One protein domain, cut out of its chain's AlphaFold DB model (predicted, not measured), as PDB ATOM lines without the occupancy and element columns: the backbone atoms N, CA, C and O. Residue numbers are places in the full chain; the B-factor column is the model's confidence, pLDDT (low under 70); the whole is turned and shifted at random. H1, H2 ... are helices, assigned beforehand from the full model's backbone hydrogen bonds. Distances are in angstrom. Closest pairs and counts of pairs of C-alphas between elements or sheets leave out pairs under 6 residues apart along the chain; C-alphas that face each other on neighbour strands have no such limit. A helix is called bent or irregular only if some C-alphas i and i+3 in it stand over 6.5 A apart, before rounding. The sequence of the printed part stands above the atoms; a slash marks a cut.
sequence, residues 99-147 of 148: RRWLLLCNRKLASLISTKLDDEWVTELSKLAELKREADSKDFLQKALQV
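AT A GLANCE: This is residues 99 to 147 of the 148 residues of a protein of Fasciola hepatica (UniProt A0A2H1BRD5). Five short helices follow one another round a loop, with H4, the longest, along one side and H2 and H5 side by side across from it. H1 and H3 sit at one end, H5 at the other. The printed part has 49 residues, 35 of them in five named helices, H1 to H5 in order along the chain, with no named strand; the class is all helix, and the whole is compact, with a radius of gyration of the C-alphas of 10.5 A and spans of 28 by 20 by 13 A.

IN THESE COORDINATES: H1, residues 99 to 104, begins at C-alpha (43.632, -16.751, -52.401) and is only just irregular, with C-alphas 101 and 104 6.6 A apart. H2 is residues 107 to 113, H3 119 to 122, H4 125 to 134, 16.7 A long, and H5 138 to 145, 10.5 A long, ending at C-alpha (30.628, -32.763, -45.732).

HOW THE PARTS SIT: H1 and H2 touch only at the corner, about perpendicular at 83 degrees, closest at the C-alphas of Leu 103 and Ala 110, 5.3 A. H2 and H5 only just touch, with 3 pairs of C-alphas within 8 A, the closest Leu 109 and Ala 144 at 7.1 A, at a shallow tilt of 24 degrees, opposite ways. H4 is close but not clearly touching H3, C-alphas of Trp 121 and Lys 127 at 5.5 A. Every O i to N i+4 pair is within hydrogen-bond range in H2 and H5, 0 of 2 in H1 with 0 of 3 O i to N i+3, and 0 of 6 in H4 with 7 of 7; H3 is too short for such a pair.

THE WHOLE: The printed part has no cut, its four links are tight, and no printed residue is under 70 in pLDDT.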
ATOM      1  N   ARG A  99      44.354 -17.943 -52.871       96.69
ATOM      2  CA  ARG A  99      43.632 -16.751 -52.401       96.69
ATOM      3  C   ARG A  99      42.281 -16.619 -53.098       96.69
ATOM      4  O   ARG A  99      41.264 -16.396 -52.455       96.69
ATOM      5  N   ARG A 100      42.260 -16.778 -54.425       96.88
ATOM      6  CA  ARG A 100      41.028 -16.652 -55.216       96.88
ATOM      7  C   ARG A 100      40.246 -17.958 -55.263       96.88
ATOM      8  O   ARG A 100      39.030 -17.932 -55.120       96.88
ATOM      9  N   TRP A 101      40.953 -19.067 -55.466       97.00
ATOM     10  CA  TRP A 101      40.355 -20.368 -55.767       97.00
ATOM     11  C   TRP A 101      40.074 -21.241 -54.543       97.00
ATOM     12  O   TRP A 101      39.611 -22.365 -54.705       97.00
ATOM     13  N   LEU A 102      40.325 -20.733 -53.334       95.69
ATOM     14  CA  LEU A 102      39.936 -21.402 -52.096       95.69
ATOM     15  C   LEU A 102      39.465 -20.394 -51.043       95.69
ATOM     16  O   LEU A 102      38.288 -20.393 -50.694       95.69
ATOM     17  N   LEU A 103      40.333 -19.474 -50.607       95.94
ATOM     18  CA  LEU A 103      40.009 -18.517 -49.539       95.94
ATOM     19  C   LEU A 103      38.808 -17.620 -49.889       95.94
ATOM     20  O   LEU A 103      37.895 -17.456 -49.081       95.94
ATOM     21  N   LEU A 104      38.795 -17.040 -51.092       96.44
ATOM     22  CA  LEU A 104      37.738 -16.122 -51.512       96.44
ATOM     23  C   LEU A 104      36.452 -16.851 -51.908       96.44
ATOM     24  O   LEU A 104      35.373 -16.455 -51.462       96.44
ATOM     25  N   CYS A 105      36.554 -17.863 -52.777       96.38
ATOM     26  CA  CYS A 105      35.383 -18.516 -53.361       96.38
ATOM     27  C   CYS A 105      34.727 -19.545 -52.429       96.38
ATOM     28  O   CYS A 105      33.526 -19.766 -52.558       96.38
ATOM     29  N   ASN A 106      35.464 -20.133 -51.477       96.56
ATOM     30  CA  ASN A 106      34.940 -21.118 -50.532       96.56
ATOM     31  C   ASN A 106      35.348 -20.787 -49.088       96.56
ATOM     32  O   ASN A 106      36.109 -21.501 -48.433       96.56
ATOM     33  N   ARG A 107      34.794 -19.683 -48.572       95.81
ATOM     34  CA  ARG A 107      35.071 -19.184 -47.213       95.81
ATOM     35  C   ARG A 107      34.747 -20.198 -46.115       95.81
ATOM     36  O   ARG A 107      35.424 -20.211 -45.095       95.81
ATOM     37  N   LYS A 108      33.724 -21.041 -46.313       96.69
ATOM     38  CA  LYS A 108      33.343 -22.084 -45.348       96.69
ATOM     39  C   LYS A 108      34.425 -23.158 -45.250       96.69
ATOM     40  O   LYS A 108      34.842 -23.481 -44.142       96.69
ATOM     41  N   LEU A 109      34.920 -23.651 -46.389       96.38
ATOM     42  CA  LEU A 109      36.034 -24.601 -46.413       96.38
ATOM     43  C   LEU A 109      37.308 -23.972 -45.849       96.38
ATOM     44  O   LEU A 109      37.962 -24.575 -45.008       96.38
ATOM     45  N   ALA A 110      37.632 -22.751 -46.274       96.31
ATOM     46  CA  ALA A 110      38.805 -22.030 -45.793       96.31
ATOM     47  C   ALA A 110      38.776 -21.839 -44.268       96.31
ATOM     48  O   ALA A 110      39.761 -22.126 -43.598       96.31
ATOM     49  N   SER A 111      37.626 -21.446 -43.709       95.50
ATOM     50  CA  SER A 111      37.450 -21.313 -42.261       95.50
ATOM     51  C   SER A 111      37.594 -22.650 -41.538       95.50
ATOM     52  O   SER A 111      38.221 -22.680 -40.485       95.50
ATOM     53  N   LEU A 112      37.057 -23.745 -42.091       95.94
ATOM     54  CA  LEU A 112      37.227 -25.081 -41.516       95.94
ATOM     55  C   LEU A 112      38.704 -25.500 -41.507       95.94
ATOM     56  O   LEU A 112      39.183 -26.003 -40.493       95.94
ATOM     57  N   ILE A 113      39.440 -25.250 -42.593       96.12
ATOM     58  CA  ILE A 113      40.884 -25.515 -42.677       96.12
ATOM     59  C   ILE A 113      41.638 -24.707 -41.611       96.12
ATOM     60  O   ILE A 113      42.432 -25.286 -40.871       96.12
ATOM     61  N   SER A 114      41.327 -23.416 -41.454       95.81
ATOM     62  CA  SER A 114      41.934 -22.550 -40.429       95.81
ATOM     63  C   SER A 114      41.582 -22.940 -38.982       95.81
ATOM     64  O   SER A 114      42.176 -22.418 -38.047       95.81
ATOM     65  N   THR A 115      40.643 -23.872 -38.744       95.06
ATOM     66  CA  THR A 115      40.455 -24.443 -37.389       95.06
ATOM     67  C   THR A 115      41.519 -25.479 -37.022       95.06
ATOM     68  O   THR A 115      41.667 -25.816 -35.848       95.06
ATOM     69  N   LYS A 116      42.229 -26.015 -38.021       94.94
ATOM     70  CA  LYS A 116      43.234 -27.076 -37.871       94.94
ATOM     71  C   LYS A 116      44.642 -26.619 -38.224       94.94
ATOM     72  O   LYS A 116      45.594 -27.185 -37.699       94.94
ATOM     73  N   LEU A 117      44.760 -25.622 -39.094       94.75
ATOM     74  CA  LEU A 117      46.017 -25.034 -39.543       94.75
ATOM     75  C   LEU A 117      46.040 -23.539 -39.239       94.75
ATOM     76  O   LEU A 117      44.997 -22.906 -39.113       94.75
ATOM     77  N   ASP A 118      47.236 -22.970 -39.176       92.06
ATOM     78  CA  ASP A 118      47.428 -21.526 -39.128       92.06
ATOM     79  C   ASP A 118      47.116 -20.866 -40.481       92.06
ATOM     80  O   ASP A 118      47.271 -21.476 -41.535       92.06
ATOM     81  N   ASP A 119      46.725 -19.590 -40.480       91.25
ATOM     82  CA  ASP A 119      46.336 -18.868 -41.707       91.25
ATOM     83  C   ASP A 119      47.464 -18.747 -42.758       91.25
ATOM     84  O   ASP A 119      47.221 -18.375 -43.910       91.25
ATOM     85  N   GLU A 120      48.696 -19.124 -42.405       94.12
ATOM     86  CA  GLU A 120      49.835 -19.214 -43.319       94.12
ATOM     87  C   GLU A 120      49.620 -20.250 -44.444       94.12
ATOM     88  O   GLU A 120      50.238 -20.131 -45.505       94.12
ATOM     89  N   TRP A 121      48.681 -21.203 -44.308       95.81
ATOM     90  CA  TRP A 121      48.333 -22.148 -45.389       95.81
ATOM     91  C   TRP A 121      47.892 -21.448 -46.692       95.81
ATOM     92  O   TRP A 121      48.010 -22.013 -47.783       95.81
ATOM     93  N   VAL A 122      47.411 -20.201 -46.610       95.12
ATOM     94  CA  VAL A 122      46.994 -19.389 -47.769       95.12
ATOM     95  C   VAL A 122      48.186 -18.993 -48.654       95.12
ATOM     96  O   VAL A 122      48.040 -18.829 -49.875       95.12
ATOM     97  N   THR A 123      49.368 -18.816 -48.067       95.44
ATOM     98  CA  THR A 123      50.612 -18.499 -48.784       95.44
ATOM     99  C   THR A 123      51.494 -19.725 -48.977       95.44
ATOM    100  O   THR A 123      52.128 -19.824 -50.025       95.44
ATOM    101  N   GLU A 124      51.423 -20.696 -48.063       95.81
ATOM    102  CA  GLU A 124      52.185 -21.948 -48.063       95.81
ATOM    103  C   GLU A 124      51.255 -23.167 -48.202       95.81
ATOM    104  O   GLU A 124      50.968 -23.893 -47.249       95.81
ATOM    105  N   LEU A 125      50.765 -23.415 -49.426       96.38
ATOM    106  CA  LEU A 125      49.731 -24.432 -49.692       96.38
ATOM    107  C   LEU A 125      50.170 -25.875 -49.359       96.38
ATOM    108  O   LEU A 125      49.329 -26.759 -49.198       96.38
ATOM    109  N   SER A 126      51.476 -26.123 -49.236       96.06
ATOM    110  CA  SER A 126      52.042 -27.409 -48.806       96.06
ATOM    111  C   SER A 126      51.561 -27.831 -47.412       96.06
ATOM    112  O   SER A 126      51.404 -29.030 -47.171       96.06
ATOM    113  N   LYS A 127      51.230 -26.872 -46.536       96.00
ATOM    114  CA  LYS A 127      50.674 -27.118 -45.195       96.00
ATOM    115  C   LYS A 127      49.356 -27.892 -45.213       96.00
ATOM    116  O   LYS A 127      49.068 -28.628 -44.275       96.00
ATOM    117  N   LEU A 128      48.585 -27.833 -46.307       96.31
ATOM    118  CA  LEU A 128      47.358 -28.633 -46.447       96.31
ATOM    119  C   LEU A 128      47.610 -30.144 -46.323       96.31
ATOM    120  O   LEU A 128      46.688 -30.891 -45.998       96.31
ATOM    121  N   ALA A 129      48.844 -30.613 -46.541       96.56
ATOM    122  CA  ALA A 129      49.207 -32.009 -46.325       96.56
ATOM    123  C   ALA A 129      49.014 -32.468 -44.867       96.56
ATOM    124  O   ALA A 129      48.765 -33.652 -44.639       96.56
ATOM    125  N   GLU A 130      49.088 -31.562 -43.889       95.50
ATOM    126  CA  GLU A 130      48.889 -31.876 -42.469       95.50
ATOM    127  C   GLU A 130      47.444 -32.269 -42.142       95.50
ATOM    128  O   GLU A 130      47.220 -33.055 -41.220       95.50
ATOM    129  N   LEU A 131      46.472 -31.841 -42.960       95.50
ATOM    130  CA  LEU A 131      45.066 -32.246 -42.829       95.50
ATOM    131  C   LEU A 131      44.867 -33.759 -42.979       95.50
ATOM    132  O   LEU A 131      43.837 -34.276 -42.556       95.50
ATOM    133  N   LYS A 132      45.854 -34.497 -43.507       95.81
ATOM    134  CA  LYS A 132      45.841 -35.969 -43.498       95.81
ATOM    135  C   LYS A 132      45.676 -36.549 -42.089       95.81
ATOM    136  O   LYS A 132      45.129 -37.637 -41.962       95.81
ATOM    137  N   ARG A 133      46.103 -35.838 -41.036       95.12
ATOM    138  CA  ARG A 133      45.903 -36.261 -39.636       95.12
ATOM    139  C   ARG A 133      44.431 -36.271 -39.219       95.12
ATOM    140  O   ARG A 133      44.061 -37.001 -38.311       95.12
ATOM    141  N   GLU A 134      43.594 -35.489 -39.894       94.50
ATOM    142  CA  GLU A 134      42.155 -35.403 -39.638       94.50
ATOM    143  C   GLU A 134      41.347 -36.359 -40.534       94.50
ATOM    144  O   GLU A 134      40.118 -36.313 -40.523       94.50
ATOM    145  N   ALA A 135      42.007 -37.240 -41.297       94.06
ATOM    146  CA  ALA A 135      41.342 -38.157 -42.224       94.06
ATOM    147  C   ALA A 135      40.362 -39.123 -41.535       94.06
ATOM    148  O   ALA A 135      39.351 -39.461 -42.138       94.06
ATOM    149  N   ASP A 136      40.619 -39.506 -40.278       94.44
ATOM    150  CA  ASP A 136      39.750 -40.393 -39.479       94.44
ATOM    151  C   ASP A 136      38.904 -39.635 -38.434       94.44
ATOM    152  O   ASP A 136      38.159 -40.222 -37.642       94.44
ATOM    153  N   SER A 137      39.008 -38.305 -38.412       96.12
ATOM    154  CA  SER A 137      38.319 -37.445 -37.455       96.12
ATOM    155  C   SER A 137      36.850 -37.302 -37.847       96.12
ATOM    156  O   SER A 137      36.497 -36.522 -38.731       96.12
ATOM    157  N   LYS A 138      35.965 -38.058 -37.181       95.12
ATOM    158  CA  LYS A 138      34.518 -38.053 -37.479       95.12
ATOM    159  C   LYS A 138      33.910 -36.648 -37.447       95.12
ATOM    160  O   LYS A 138      33.116 -36.319 -38.322       95.12
ATOM    161  N   ASP A 139      34.304 -35.822 -36.476       94.75
ATOM    162  CA  ASP A 139      33.840 -34.432 -36.356       94.75
ATOM    163  C   ASP A 139      34.306 -33.574 -37.544       94.75
ATOM    164  O   ASP A 139      33.501 -32.875 -38.162       94.75
ATOM    165  N   PHE A 140      35.588 -33.666 -37.915       94.38
ATOM    166  CA  PHE A 140      36.133 -32.902 -39.036       94.38
ATOM    167  C   PHE A 140      35.505 -33.321 -40.369       94.38
ATOM    168  O   PHE A 140      35.073 -32.463 -41.139       94.38
ATOM    169  N   LEU A 141      35.374 -34.628 -40.614       94.81
ATOM    170  CA  LEU A 141      34.714 -35.166 -41.804       94.81
ATOM    171  C   LEU A 141      33.247 -34.728 -41.887       94.81
ATOM    172  O   LEU A 141      32.790 -34.319 -42.954       94.81
ATOM    173  N   GLN A 142      32.512 -34.761 -40.772       95.56
ATOM    174  CA  GLN A 142      31.116 -34.323 -40.743       95.56
ATOM    175  C   GLN A 142      30.984 -32.830 -41.070       95.56
ATOM    176  O   GLN A 142      30.106 -32.455 -41.847       95.56
ATOM    177  N   LYS A 143      31.871 -31.981 -40.538       94.94
ATOM    178  CA  LYS A 143      31.918 -30.546 -40.870       94.94
ATOM    179  C   LYS A 143      32.306 -30.308 -42.329       94.94
ATOM    180  O   LYS A 143      31.685 -29.475 -42.983       94.94
ATOM    181  N   ALA A 144      33.277 -31.054 -42.857       93.94
ATOM    182  CA  ALA A 144      33.705 -30.949 -44.250       93.94
ATOM    183  C   ALA A 144      32.575 -31.312 -45.227       93.94
ATOM    184  O   ALA A 144      32.356 -30.589 -46.194       93.94
ATOM    185  N   LEU A 145      31.797 -32.362 -44.935       94.62
ATOM    186  CA  LEU A 145      30.628 -32.763 -45.732       94.62
ATOM    187  C   LEU A 145      29.498 -31.719 -45.739       94.62
ATOM    188  O   LEU A 145      28.673 -31.711 -46.651       94.62
ATOM    189  N   GLN A 146      29.433 -30.847 -44.732       93.69
ATOM    190  CA  GLN A 146      28.451 -29.759 -44.672       93.69
ATOM    191  C   GLN A 146      28.873 -28.529 -45.490       93.69
ATOM    192  O   GLN A 146      28.052 -27.632 -45.722       93.69
ATOM    193  N   VAL A 147      30.130 -28.467 -45.940       92.94
ATOM    194  CA  VAL A 147      30.593 -27.430 -46.860       92.94
ATOM    195  C   VAL A 147      30.115 -27.773 -48.274       92.94
ATOM    196  O   VAL A 147      30.385 -28.857 -48.777       92.94
TER     197      VAL A 147